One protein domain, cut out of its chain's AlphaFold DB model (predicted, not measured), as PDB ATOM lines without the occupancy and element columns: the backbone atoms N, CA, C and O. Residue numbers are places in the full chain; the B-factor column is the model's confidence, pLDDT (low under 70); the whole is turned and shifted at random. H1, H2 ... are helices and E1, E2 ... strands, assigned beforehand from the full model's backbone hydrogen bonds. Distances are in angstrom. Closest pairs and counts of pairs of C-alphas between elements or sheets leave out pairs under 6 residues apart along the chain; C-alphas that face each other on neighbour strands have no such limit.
ATOM      1  N   ALA A  67     134.849 181.905 111.783       90.19
ATOM      2  CA  ALA A  67     134.691 183.166 112.480       90.19
ATOM      3  C   ALA A  67     135.751 184.189 112.049       90.19
ATOM      4  O   ALA A  67     136.943 183.890 111.929       90.19
ATOM      5  N   LEU A  68     135.316 185.434 111.879       91.06
ATOM      6  CA  LEU A  68     136.148 186.568 111.495       91.06
ATOM      7  C   LEU A  68     136.197 187.575 112.640       91.06
ATOM      8  O   LEU A  68     135.169 187.975 113.180       91.06
ATOM      9  N   ILE A  69     137.399 188.014 113.013       92.12
ATOM     10  CA  ILE A  69     137.563 189.030 114.056       92.12
ATOM     11  C   ILE A  69     137.401 190.412 113.430       92.12
ATOM     12  O   ILE A  69     138.195 190.811 112.582       92.12
ATOM     13  N   VAL A  70     136.389 191.142 113.890       91.50
ATOM     14  CA  VAL A  70     136.014 192.463 113.378       91.50
ATOM     15  C   VAL A  70     136.770 193.570 114.100       91.50
ATOM     16  O   VAL A  70     137.227 194.529 113.478       91.50
ATOM     17  N   SER A  71     136.914 193.453 115.422       91.88
ATOM     18  CA  SER A  71     137.576 194.474 116.232       91.88
ATOM     19  C   SER A  71     138.264 193.884 117.463       91.88
ATOM     20  O   SER A  71     137.924 192.801 117.951       91.88
ATOM     21  N   GLN A  72     139.277 194.605 117.944       94.62
ATOM     22  CA  GLN A  72     139.987 194.306 119.182       94.62
ATOM     23  C   GLN A  72     140.292 195.611 119.903       94.62
ATOM     24  O   GLN A  72     140.860 196.528 119.304       94.62
ATOM     25  N   THR A  73     139.960 195.674 121.187       94.56
ATOM     26  CA  THR A  73     140.194 196.861 122.013       94.56
ATOM     27  C   THR A  73     141.241 196.548 123.066       94.56
ATOM     28  O   THR A  73     141.190 195.497 123.706       94.56
ATOM     29  N   GLN A  74     142.195 197.464 123.225       95.81
ATOM     30  CA  GLN A  74     143.188 197.420 124.290       95.81
ATOM     31  C   GLN A  74     142.838 198.464 125.344       95.81
ATOM     32  O   GLN A  74     142.626 199.630 125.011       95.81
ATOM     33  N   GLU A  75     142.777 198.050 126.605       94.38
ATOM     34  CA  GLU A  75     142.390 198.913 127.722       94.38
ATOM     35  C   GLU A  75     143.302 198.647 128.922       94.38
ATOM     36  O   GLU A  75     143.820 197.547 129.113       94.38
ATOM     37  N   THR A  76     143.510 199.670 129.749       94.94
ATOM     38  CA  THR A  76     144.206 199.516 131.029       94.94
ATOM     39  C   THR A  76     143.261 198.899 132.054       94.94
ATOM     40  O   THR A  76     142.153 199.407 132.238       94.94
ATOM     41  N   LEU A  77     143.702 197.864 132.769       91.88
ATOM     42  CA  LEU A  77     142.896 197.246 133.818       91.88
ATOM     43  C   LEU A  77     143.165 197.935 135.167       91.88
ATOM     44  O   LEU A  77     144.327 198.071 135.574       91.88
ATOM     45  N   PRO A  78     142.116 198.346 135.905       90.81
ATOM     46  CA  PRO A  78     142.269 198.829 137.271       90.81
ATOM     47  C   PRO A  78     143.009 197.801 138.134       90.81
ATOM     48  O   PRO A  78     142.752 196.607 138.034       90.81
ATOM     49  N   LEU A  79     143.912 198.267 139.003       89.50
ATOM     50  CA  LEU A  79     144.719 197.435 139.918       89.50
ATOM     51  C   LEU A  79     145.757 196.515 139.251       89.50
ATOM     52  O   LEU A  79     146.458 195.791 139.955       89.50
ATOM     53  N   HIS A  80     145.902 196.566 137.926       93.69
ATOM     54  CA  HIS A  80     146.879 195.781 137.177       93.69
ATOM     55  C   HIS A  80     147.966 196.734 136.644       93.69
ATOM     56  O   HIS A  80     147.897 197.187 135.498       93.69
ATOM     57  N   PRO A  81     148.968 197.107 137.466       93.56
ATOM     58  CA  PRO A  81     149.877 198.221 137.176       93.56
ATOM     59  C   PRO A  81     150.727 198.021 135.917       93.56
ATOM     60  O   PRO A  81     151.120 198.997 135.283       93.56
ATOM     61  N   TRP A  82     150.989 196.774 135.520       94.19
ATOM     62  CA  TRP A  82     151.697 196.460 134.275       94.19
ATOM     63  C   TRP A  82     150.947 196.939 133.025       94.19
ATOM     64  O   TRP A  82     151.585 197.259 132.025       94.19
ATOM     65  N   THR A  83     149.617 197.049 133.084       95.56
ATOM     66  CA  THR A  83     148.790 197.467 131.941       95.56
ATOM     67  C   THR A  83     148.925 198.954 131.623       95.56
ATOM     68  O   THR A  83     148.673 199.359 130.496       95.56
ATOM     69  N   LEU A  84     149.399 199.765 132.578       95.12
ATOM     70  CA  LEU A  84     149.712 201.180 132.353       95.12
ATOM     71  C   LEU A  84     150.890 201.365 131.389       95.12
ATOM     72  O   LEU A  84     150.979 202.385 130.712       95.12
ATOM     73  N   LEU A  85     151.806 200.392 131.359       94.81
ATOM     74  CA  LEU A  85     152.948 200.385 130.447       94.81
ATOM     75  C   LEU A  85     152.579 199.731 129.117       94.81
ATOM     76  O   LEU A  85     152.984 200.217 128.065       94.81
ATOM     77  N   TRP A  86     151.830 198.627 129.177       95.88
ATOM     78  CA  TRP A  86     151.425 197.873 127.998       95.88
ATOM     79  C   TRP A  86     149.993 197.345 128.153       95.88
ATOM     80  O   TRP A  86     149.778 196.310 128.783       95.88
ATOM     81  N   PRO A  87     148.986 198.036 127.605       96.56
ATOM     82  CA  PRO A  87     147.604 197.577 127.685       96.56
ATOM     83  C   PRO A  87     147.404 196.240 126.939       96.56
ATOM     84  O   PRO A  87     147.806 196.126 125.777       96.56
ATOM     85  N   PRO A  88     146.812 195.207 127.567       96.06
ATOM     86  CA  PRO A  88     146.422 193.977 126.883       96.06
ATOM     87  C   PRO A  88     145.135 194.190 126.072       96.06
ATOM     88  O   PRO A  88     144.426 195.180 126.244       96.06
ATOM     89  N   VAL A  89     144.806 193.236 125.198       96.31
ATOM     90  CA  VAL A  89     143.492 193.198 124.537       96.31
ATOM     91  C   VAL A  89     142.454 192.731 125.556       96.31
ATOM     92  O   VAL A  89     142.563 191.619 126.059       96.31
ATOM     93  N   THR A  90     141.445 193.558 125.825       93.94
ATOM     94  CA  THR A  90     140.388 193.298 126.822       93.94
ATOM     95  C   THR A  90     139.035 192.996 126.193       93.94
ATOM     96  O   THR A  90     138.134 192.490 126.867       93.94
ATOM     97  N   ARG A  91     138.883 193.302 124.898       93.50
ATOM     98  CA  ARG A  91     137.658 193.073 124.134       93.50
ATOM     99  C   ARG A  91     137.969 192.554 122.744       93.50
ATOM    100  O   ARG A  91     138.862 193.075 122.076       93.50
ATOM    101  N   ILE A  92     137.220 191.546 122.317       93.31
ATOM    102  CA  ILE A  92     137.272 190.997 120.962       93.31
ATOM    103  C   ILE A  92     135.843 190.900 120.455       93.31
ATOM    104  O   ILE A  92     135.011 190.255 121.089       93.31
ATOM    105  N   THR A  93     135.584 191.504 119.301       91.69
ATOM    106  CA  THR A  93     134.329 191.322 118.573       91.69
ATOM    107  C   THR A  93     134.601 190.444 117.365       91.69
ATOM    108  O   THR A  93     135.470 190.754 116.544       91.69
ATOM    109  N   ALA A  94     133.877 189.338 117.265       92.19
ATOM    110  CA  ALA A  94     133.966 188.401 116.157       92.19
ATOM    111  C   ALA A  94     132.585 188.182 115.545       92.19
ATOM    112  O   ALA A  94     131.571 188.331 116.220       92.19
ATOM    113  N   ILE A  95     132.557 187.821 114.271       90.75
ATOM    114  CA  ILE A  95     131.349 187.409 113.565       90.75
ATOM    115  C   ILE A  95     131.521 185.990 113.051       90.75
ATOM    116  O   ILE A  95     132.633 185.590 112.715       90.75
ATOM    117  N   ASP A  96     130.431 185.245 112.967       88.75
ATOM    118  CA  ASP A  96     130.375 183.931 112.330       88.75
ATOM    119  C   ASP A  96     129.128 183.833 111.439       88.75
ATOM    120  O   ASP A  96     128.229 184.675 111.516       88.75
ATOM    121  N   ASN A  97     129.077 182.819 110.574       80.12
ATOM    122  CA  ASN A  97     127.967 182.569 109.643       80.12
ATOM    123  C   ASN A  97     127.651 183.738 108.687       80.12
ATOM    124  O   ASN A  97     126.562 183.805 108.120       80.12
ATOM    125  N   ALA A  98     128.613 184.640 108.470       68.94
ATOM    126  CA  ALA A  98     128.501 185.721 107.504       68.94
ATOM    127  C   ALA A  98     128.422 185.149 106.080       68.94
ATOM    128  O   ALA A  98     129.403 184.608 105.569       68.94
ATOM    129  N   GLY A  99     127.256 185.245 105.439       61.75
ATOM    130  CA  GLY A  99     127.087 184.774 104.059       61.75
ATOM    131  C   GLY A  99     125.687 184.300 103.682       61.75
ATOM    132  O   GLY A  99     125.433 184.069 102.500       61.75
ATOM    133  N   THR A 100     124.759 184.190 104.637       67.12
ATOM    134  CA  THR A 100     123.348 183.966 104.299       67.12
ATOM    135  C   THR A 100     122.749 185.291 103.848       67.12
ATOM    136  O   THR A 100     122.273 186.092 104.651       67.12
ATOM    137  N   ALA A 101     122.842 185.557 102.548       74.12
ATOM    138  CA  ALA A 101     122.180 186.694 101.940       74.12
ATOM    139  C   ALA A 101     120.697 186.360 101.730       74.12
ATOM    140  O   ALA A 101     120.357 185.349 101.111       74.12
ATOM    141  N   MET A 102     119.817 187.208 102.248       75.31
ATOM    142  CA  MET A 102     118.373 187.102 102.077       75.31
ATOM    143  C   MET A 102     117.856 188.347 101.368       75.31
ATOM    144  O   MET A 102     118.238 189.466 101.698       75.31
ATOM    145  N   GLU A 103     116.959 188.167 100.405       74.56
ATOM    146  CA  GLU A 103     116.228 189.290  99.825       74.56
ATOM    147  C   GLU A 103     114.953 189.544 100.629       74.56
ATOM    148  O   GLU A 103     114.096 188.670 100.766       74.56
ATOM    149  N   ALA A 104     114.810 190.764 101.141       70.56
ATOM    150  CA  ALA A 104     113.594 191.231 101.792       70.56
ATOM    151  C   ALA A 104     113.248 192.628 101.271       70.56
ATOM    152  O   ALA A 104     114.098 193.517 101.230       70.56
ATOM    153  N   ASN A 105     111.993 192.827 100.850       68.94
ATOM    154  CA  ASN A 105     111.478 194.111 100.353       68.94
ATOM    155  C   ASN A 105     112.344 194.771  99.253       68.94
ATOM    156  O   ASN A 105     112.465 195.991  99.204       68.94
ATOM    157  N   GLY A 106     112.950 193.970  98.366       71.62
ATOM    158  CA  GLY A 106     113.807 194.469  97.279       71.62
ATOM    159  C   GLY A 106     115.205 194.917  97.722       71.62
ATOM    160  O   GLY A 106     115.907 195.567  96.951       71.62
ATOM    161  N   SER A 107     115.609 194.579  98.947       73.00
ATOM    162  CA  SER A 107     116.945 194.833  99.485       73.00
ATOM    163  C   SER A 107     117.631 193.537  99.908       73.00
ATOM    164  O   SER A 107     116.978 192.613 100.396       73.00
ATOM    165  N   LEU A 108     118.949 193.480  99.706       78.81
ATOM    166  CA  LEU A 108     119.797 192.375 100.138       78.81
ATOM    167  C   LEU A 108     120.197 192.592 101.601       78.81
ATOM    168  O   LEU A 108     120.836 193.594 101.927       78.81
ATOM    169  N   LEU A 109     119.816 191.659 102.467       85.69
ATOM    170  CA  LEU A 109     120.191 191.629 103.876       85.69
ATOM    171  C   LEU A 109     121.189 190.494 104.099       85.69
ATOM    172  O   LEU A 109     120.954 189.362 103.680       85.69
ATOM    173  N   LEU A 110     122.291 190.798 104.774       89.06
ATOM    174  CA  LEU A 110     123.265 189.807 105.220       89.06
ATOM    175  C   LEU A 110     122.988 189.463 106.675       89.06
ATOM    176  O   LEU A 110     123.099 190.331 107.539       89.06
ATOM    177  N   GLU A 111     122.644 188.209 106.942       88.69
ATOM    178  CA  GLU A 111     122.498 187.695 108.301       88.69
ATOM    179  C   GLU A 111     123.830 187.117 108.800       88.69
ATOM    180  O   GLU A 111     124.544 186.436 108.055       88.69
ATOM    181  N   PHE A 112     124.178 187.413 110.053       90.19
ATOM    182  CA  PHE A 112     125.383 186.909 110.714       90.19
ATOM    183  C   PHE A 112     125.199 186.848 112.234       90.19
ATOM    184  O   PHE A 112     124.360 187.540 112.814       90.19
ATOM    185  N   ASP A 113     126.017 186.025 112.887       89.75
ATOM    186  CA  ASP A 113     126.076 185.945 114.344       89.75
ATOM    187  C   ASP A 113     127.232 186.815 114.851       89.75
ATOM    188  O   ASP A 113     128.384 186.600 114.475       89.75
ATOM    189  N   LEU A 114     126.939 187.797 115.704       89.75
ATOM    190  CA  LEU A 114     127.925 188.650 116.367       89.75
ATOM    191  C   LEU A 114     128.242 188.109 117.764       89.75
ATOM    192  O   LEU A 114     127.347 187.829 118.563       89.75
ATOM    193  N   PHE A 115     129.529 188.024 118.076       89.44
ATOM    194  CA  PHE A 115     130.047 187.636 119.379       89.44
ATOM    195  C   PHE A 115     130.906 188.758 119.956       89.44
ATOM    196  O   PHE A 115     131.926 189.128 119.371       89.44
ATOM    197  N   GLU A 116     130.539 189.252 121.138       89.50
ATOM    198  CA  GLU A 116     131.385 190.144 121.928       89.50
ATOM    199  C   GLU A 116     131.970 189.384 123.121       89.50
ATOM    200  O   GLU A 116     131.266 188.833 123.967       89.50
ATOM    201  N   PHE A 117     133.297 189.354 123.189       90.25
ATOM    202  CA  PHE A 117     134.030 188.787 124.309       90.25
ATOM    203  C   PHE A 117     134.674 189.918 125.094       90.25
ATOM    204  O   PHE A 117     135.450 190.696 124.534       90.25
ATOM    205  N   ARG A 118     134.402 189.971 126.400       91.50
ATOM    206  CA  ARG A 118     135.031 190.903 127.339       91.50
ATOM    207  C   ARG A 118     135.814 190.135 128.396       91.50
ATOM    208  O   ARG A 118     135.352 189.121 128.916       91.50
ATOM    209  N   GLN A 119     137.005 190.622 128.722       88.50
ATOM    210  CA  GLN A 119     137.856 189.999 129.731       88.50
ATOM    211  C   GLN A 119     137.295 190.161 131.157       88.50
ATOM    212  O   GLN A 119     137.488 189.280 131.991       88.50
ATOM    213  N   SER A 120     136.574 191.251 131.451       76.75
ATOM    214  CA  SER A 120     136.167 191.658 132.809       76.75
ATOM    215  C   SER A 120     135.057 190.824 133.472       76.75
ATOM    216  O   SER A 120     134.446 191.282 134.433       76.75
ATOM    217  N   GLY A 121     134.787 189.600 133.015       61.41
ATOM    218  CA  GLY A 121     133.869 188.664 133.680       61.41
ATOM    219  C   GLY A 121     132.379 189.024 133.614       61.41
ATOM    220  O   GLY A 121     131.550 188.199 133.998       61.41
ATOM    221  N   GLU A 122     132.018 190.199 133.094       54.59
ATOM    222  CA  GLU A 122     130.660 190.453 132.618       54.59
ATOM    223  C   GLU A 122     130.409 189.549 131.415       54.59
ATOM    224  O   GLU A 122     131.296 189.348 130.583       54.59
ATOM    225  N   ALA A 123     129.244 188.904 131.435       49.50
ATOM    226  CA  ALA A 123     128.919 187.751 130.621       49.50
ATOM    227  C   ALA A 123     129.305 187.940 129.149       49.50
ATOM    228  O   ALA A 123     129.248 189.038 128.604       49.50
ATOM    229  N   ARG A 124     129.635 186.822 128.491       55.47
ATOM    230  CA  ARG A 124     129.422 186.705 127.049       55.47
ATOM    231  C   ARG A 124     127.995 187.175 126.799       55.47
ATOM    232  O   ARG A 124     127.068 186.435 127.136       55.47
ATOM    233  N   ASP A 125     127.819 188.370 126.252       59.06
ATOM    234  CA  ASP A 125     126.568 188.684 125.591       59.06
ATOM    235  C   ASP A 125     126.477 187.622 124.496       59.06
ATOM    236  O   ASP A 125     127.367 187.498 123.650       59.06
ATOM    237  N   GLY A 126     125.538 186.688 124.675       65.75
ATOM    238  CA  GLY A 126     125.432 185.499 123.835       65.75
ATOM    239  C   GLY A 126     125.371 185.890 122.361       65.75
ATOM    240  O   GLY A 126     125.054 187.034 122.051       65.75
ATOM    241  N   ALA A 127     125.672 184.943 121.468       76.06
ATOM    242  CA  ALA A 127     125.628 185.170 120.023       76.06
ATOM    243  C   ALA A 127     124.374 185.973 119.641       76.06
ATOM    244  O   ALA A 127     123.252 185.492 119.828       76.06
ATOM    245  N   GLN A 128     124.562 187.203 119.168       84.50
ATOM    246  CA  GLN A 128     123.464 188.045 118.719       84.50
ATOM    247  C   GLN A 128     123.307 187.838 117.225       84.50
ATOM    248  O   GLN A 128     124.239 188.077 116.459       84.50
ATOM    249  N   ARG A 129     122.124 187.395 116.808       87.38
ATOM    250  CA  ARG A 129     121.798 187.292 115.390       87.38
ATOM    251  C   ARG A 129     121.425 188.668 114.869       87.38
ATOM    252  O   ARG A 129     120.439 189.250 115.325       87.38
ATOM    253  N   LEU A 130     122.238 189.182 113.957       89.81
ATOM    254  CA  LEU A 130     122.099 190.512 113.385       89.81
ATOM    255  C   LEU A 130     121.911 190.415 111.875       89.81
ATOM    256  O   LEU A 130     122.382 189.477 111.231       89.81
ATOM    257  N   MET A 131     121.237 191.413 111.312       89.94
ATOM    258  CA  MET A 131     121.097 191.560 109.867       89.94
ATOM    259  C   MET A 131     121.640 192.916 109.438       89.94
ATOM    260  O   MET A 131     121.400 193.920 110.104       89.94
ATOM    261  N   LEU A 132     122.352 192.963 108.319       90.81
ATOM    262  CA  LEU A 132     122.927 194.190 107.779       90.81
ATOM    263  C   LEU A 132     122.428 194.432 106.359       90.81
ATOM    264  O   LEU A 132     122.591 193.584 105.479       90.81
ATOM    265  N   ASN A 133     121.855 195.611 106.131       90.06
ATOM    266  CA  ASN A 133     121.525 196.096 104.800       90.06
ATOM    267  C   ASN A 133     122.683 196.940 104.264       90.06
ATOM    268  O   ASN A 133     122.903 198.072 104.690       90.06
ATOM    269  N   CYS A 134     123.409 196.404 103.288       86.75
ATOM    270  CA  CYS A 134     124.565 197.087 102.711       86.75
ATOM    271  C   CYS A 134     124.216 198.325 101.872       86.75
ATOM    272  O   CYS A 134     125.078 199.176 101.665       86.75
ATOM    273  N   THR A 135     122.972 198.441 101.396       86.62
ATOM    274  CA  THR A 135     122.512 199.577 100.585       86.62
ATOM    275  C   THR A 135     122.181 200.784 101.455       86.62
ATOM    276  O   THR A 135     122.590 201.897 101.130       86.62
ATOM    277  N   SER A 136     121.441 200.577 102.549       89.00
ATOM    278  CA  SER A 136     121.055 201.655 103.472       89.00
ATOM    279  C   SER A 136     122.015 201.843 104.646       89.00
ATOM    280  O   SER A 136     121.927 202.858 105.326       89.00
ATOM    281  N   GLN A 137     122.959 200.915 104.842       91.06
ATOM    282  CA  GLN A 137     123.882 200.866 105.983       91.06
ATOM    283  C   GLN A 137     123.179 200.618 107.327       91.06
ATOM    284  O   GLN A 137     123.719 200.949 108.380       91.06
ATOM    285  N   ASP A 138     121.994 200.008 107.300       91.81
ATOM    286  CA  ASP A 138     121.218 199.732 108.507       91.81
ATOM    287  C   ASP A 138     121.566 198.364 109.098       91.81
ATOM    288  O   ASP A 138     121.458 197.331 108.429       91.81
ATOM    289  N   LEU A 139     121.949 198.370 110.372       91.31
ATOM    290  CA  LEU A 139     122.086 197.195 111.215       91.31
ATOM    291  C   LEU A 139     120.769 196.956 111.952       91.31
ATOM    292  O   LEU A 139     120.218 197.849 112.595       91.31
ATOM    293  N   VAL A 140     120.281 195.729 111.871       90.12
ATOM    294  CA  VAL A 140     119.036 195.288 112.486       90.12
ATOM    295  C   VAL A 140     119.366 194.267 113.563       90.12
ATOM    296  O   VAL A 140     120.038 193.268 113.299       90.12
ATOM    297  N   SER A 141     118.882 194.515 114.777       88.62
ATOM    298  CA  SER A 141     119.052 193.634 115.930       88.62
ATOM    299  C   SER A 141     117.713 193.319 116.595       88.62
ATOM    300  O   SER A 141     116.757 194.099 116.538       88.62
ATOM    301  N   HIS A 142     117.644 192.153 117.234       83.44
ATOM    302  CA  HIS A 142     116.492 191.738 118.028       83.44
ATOM    303  C   HIS A 142     116.765 191.986 119.513       83.44
ATOM    304  O   HIS A 142     117.696 191.417 120.082       83.44
ATOM    305  N   LEU A 143     115.927 192.803 120.153       78.31
ATOM    306  CA  LEU A 143     115.976 193.062 121.591       78.31
ATOM    307  C   LEU A 143     114.655 192.614 122.227       78.31
ATOM    308  O   LEU A 143     113.680 193.367 122.288       78.31
ATOM    309  N   GLY A 144     114.613 191.355 122.674       77.94
ATOM    310  CA  GLY A 144     113.368 190.713 123.103       77.94
ATOM    311  C   GLY A 144     112.398 190.577 121.927       77.94
ATOM    312  O   GLY A 144     112.763 190.014 120.900       77.94
ATOM    313  N   ASP A 145     111.195 191.139 122.059       80.50
ATOM    314  CA  ASP A 145     110.173 191.150 120.996       80.50
ATOM    315  C   ASP A 145     110.277 192.369 120.059       80.50
ATOM    316  O   ASP A 145     109.464 192.530 119.148       80.50
ATOM    317  N   SER A 146     111.243 193.266 120.286       82.38
ATOM    318  CA  SER A 146     111.411 194.490 119.496       82.38
ATOM    319  C   SER A 146     112.542 194.367 118.480       82.38
ATOM    320  O   SER A 146     113.560 193.722 118.732       82.38
ATOM    321  N   ILE A 147     112.366 195.038 117.342       85.88
ATOM    322  CA  ILE A 147     113.404 195.213 116.326       85.88
ATOM    323  C   ILE A 147     114.016 196.596 116.525       85.88
ATOM    324  O   ILE A 147     113.302 197.601 116.494       85.88
ATOM    325  N   LEU A 148     115.329 196.640 116.725       89.50
ATOM    326  CA  LEU A 148     116.098 197.876 116.728       89.50
ATOM    327  C   LEU A 148     116.815 198.005 115.386       89.50
ATOM    328  O   LEU A 148     117.441 197.057 114.915       89.50
ATOM    329  N   ILE A 149     116.700 199.183 114.780       89.94
ATOM    330  CA  ILE A 149     117.381 199.531 113.536       89.94
ATOM    331  C   ILE A 149     118.316 200.693 113.844       89.94
ATOM    332  O   ILE A 149     117.868 201.743 114.311       89.94
ATOM    333  N   GLU A 150     119.603 200.491 113.594       91.62
ATOM    334  CA  GLU A 150     120.656 201.482 113.784       91.62
ATOM    335  C   GLU A 150     121.422 201.673 112.475       91.62
ATOM    336  O   GLU A 150     121.932 200.716 111.896       91.62
ATOM    337  N   THR A 151     121.524 202.913 112.007       92.81
ATOM    338  CA  THR A 151     122.311 203.233 110.813       92.81
ATOM    339  C   THR A 151     123.787 203.352 111.179       92.81
ATOM    340  O   THR A 151     124.180 204.213 111.972       92.81
ATOM    341  N   LEU A 152     124.616 202.504 110.574       91.19
ATOM    342  CA  LEU A 152     126.052 202.466 110.815       91.19
ATOM    343  C   LEU A 152     126.774 203.604 110.077       91.19
ATOM    344  O   LEU A 152     126.432 203.943 108.941       91.19
ATOM    345  N   PRO A 153     127.828 204.187 110.673       90.75
ATOM    346  CA  PRO A 153     128.640 205.188 109.998       90.75
ATOM    347  C   PRO A 153     129.422 204.561 108.834       90.75
ATOM    348  O   PRO A 153     129.929 203.452 108.947       90.75
ATOM    349  N   ALA A 154     129.645 205.306 107.746       83.25
ATOM    350  CA  ALA A 154     130.278 204.802 106.513       83.25
ATOM    351  C   ALA A 154     131.694 204.183 106.666       83.25
ATOM    352  O   ALA A 154     132.203 203.572 105.730       83.25
ATOM    353  N   GLY A 155     132.350 204.344 107.820       84.38
ATOM    354  CA  GLY A 155     133.644 203.735 108.149       84.38
ATOM    355  C   GLY A 155     133.560 202.536 109.098       84.38
ATOM    356  O   GLY A 155     134.601 202.083 109.585       84.38
ATOM    357  N   ASP A 156     132.362 202.040 109.404       89.88
ATOM    358  CA  ASP A 156     132.182 200.960 110.367       89.88
ATOM    359  C   ASP A 156     132.949 199.688 109.936       89.88
ATOM    360  O   ASP A 156     132.951 199.332 108.749       89.88
ATOM    361  N   PRO A 157     133.671 199.017 110.854       87.81
ATOM    362  CA  PRO A 157     134.345 197.757 110.557       87.81
ATOM    363  C   PRO A 157     133.420 196.689 109.957       87.81
ATOM    364  O   PRO A 157     133.843 196.000 109.032       87.81
ATOM    365  N   LEU A 158     132.167 196.582 110.416       88.19
ATOM    366  CA  LEU A 158     131.197 195.606 109.909       88.19
ATOM    367  C   LEU A 158     130.846 195.877 108.447       88.19
ATOM    368  O   LEU A 158     130.900 194.959 107.634       88.19
ATOM    369  N   LEU A 159     130.581 197.137 108.082       88.44
ATOM    370  CA  LEU A 159     130.328 197.517 106.686       88.44
ATOM    371  C   LEU A 159     131.529 197.183 105.791       88.44
ATOM    372  O   LEU A 159     131.359 196.654 104.696       88.44
ATOM    373  N   ARG A 160     132.754 197.449 106.261       87.06
ATOM    374  CA  ARG A 160     133.981 197.165 105.498       87.06
ATOM    375  C   ARG A 160     134.249 195.674 105.307       87.06
ATOM    376  O   ARG A 160     134.819 195.314 104.286       87.06
ATOM    377  N   LEU A 161     133.880 194.844 106.281       85.56
ATOM    378  CA  LEU A 161     134.084 193.394 106.247       85.56
ATOM    379  C   LEU A 161     132.977 192.650 105.487       85.56
ATOM    380  O   LEU A 161     133.269 191.669 104.815       85.56
ATOM    381  N   LEU A 162     131.723 193.092 105.608       85.06
ATOM    382  CA  LEU A 162     130.552 192.357 105.110       85.06
ATOM    383  C   LEU A 162     129.977 192.923 103.816       85.06
ATOM    384  O   LEU A 162     129.574 192.166 102.941       85.06
ATOM    385  N   CYS A 163     129.967 194.247 103.667       83.75
ATOM    386  CA  CYS A 163     129.471 194.919 102.462       83.75
ATOM    387  C   CYS A 163     130.579 195.164 101.425       83.75
ATOM    388  O   CYS A 163     130.356 195.788 100.383       83.75
ATOM    389  N   HIS A 164     131.780 194.666 101.723       71.38
ATOM    390  CA  HIS A 164     132.907 194.511 100.814       71.38
ATOM    391  C   HIS A 164     133.577 193.162 101.109       71.38
ATOM    392  O   HIS A 164     134.428 193.060 101.990       71.38
TER     393      HIS A 164
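This is residues 67 to 164 of the 166 residues of an uncharacterized protein of Thiopseudomonas denitrificans (UniProt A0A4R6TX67). One long, twisted antiparallel sheet of six strands makes the body, its strands side by side in chain order, and it curls so that the hairpin E5 and E6 at one edge is turned well away from E1 at the other. The long hairpin E2 and E3 runs through its middle; short H2 packs on one face, near E1, E2 and E3, while tiny H1 sits far out at one end of the long axis, in the loop between E1 and E2. The printed part has 98 residues, with named elements in the order E1, H1, E2, E3, E4, E5, E6, H2, and its class is mostly strand. It is loose, with a radius of gyration of the C-alphas of 15.9 A, and elongated, spanning 54 by 29 by 22 A.

Find C-alpha 89 at (143.492, 193.198, 124.537); from there E2, residues 89 to 104, runs 37.6 A to C-alpha 104 at (113.594, 191.231, 101.792), bending by 66 degrees at residue 101. E3, residues 107 to 118, returns over 33.4 A. E4, residues 125 to 133, measures 22.6 A; E5, residues 138 to 143, 15.6 A; and E6, residues 146 to 151, 16.5 A. Look back to E1, residues 68 to 74, 18.2 A long, and to H1, residues 81 to 84, 5.7 A. H2, residues 157 to 162, spans 8.6 A and ends at C-alpha 162 at (130.552, 192.357, 105.110).

The sheet runs E1, E2, E3, E4, E5, E6, with E1 and E6 as edge strands. E2 to E6 form a meander, each strand the antiparallel neighbour of the one before. Look at N 94 and O 115, 2.9 A apart, for the hairpin E2 and E3. In the hairpin E3 and E4, N 114 and O 128 are 2.8 A apart. In the hairpin E4 and E5, N 140 and O 131 are within hydrogen-bond range at 2.8 A, and in the hairpin E5 and E6, N 139 and O 150 are within hydrogen-bond range at 2.8 A. E1 and E2 are antiparallel at 150 degrees, with N 70 and O 93 at 2.8 A. E1 and E6 are apart. H2 is on the sheet at a height of 5.8 A, over none of the strands; its closest C-alphas to E1 are those of Val 70 and Pro 157, 6.2 A. In H2 every O i to N i+4 pair is within hydrogen-bond range; H1 is too short for such a pair. H1 is not on the sheet.

The two C-alphas farthest apart are those of Pro 81 and Gly 106, 53.9 A. The printed part has no cut, and no link is long. Mean pLDDT of the printed part is 85.3; find values under 70 at residues 98 to 100, 105 and 121 to 126.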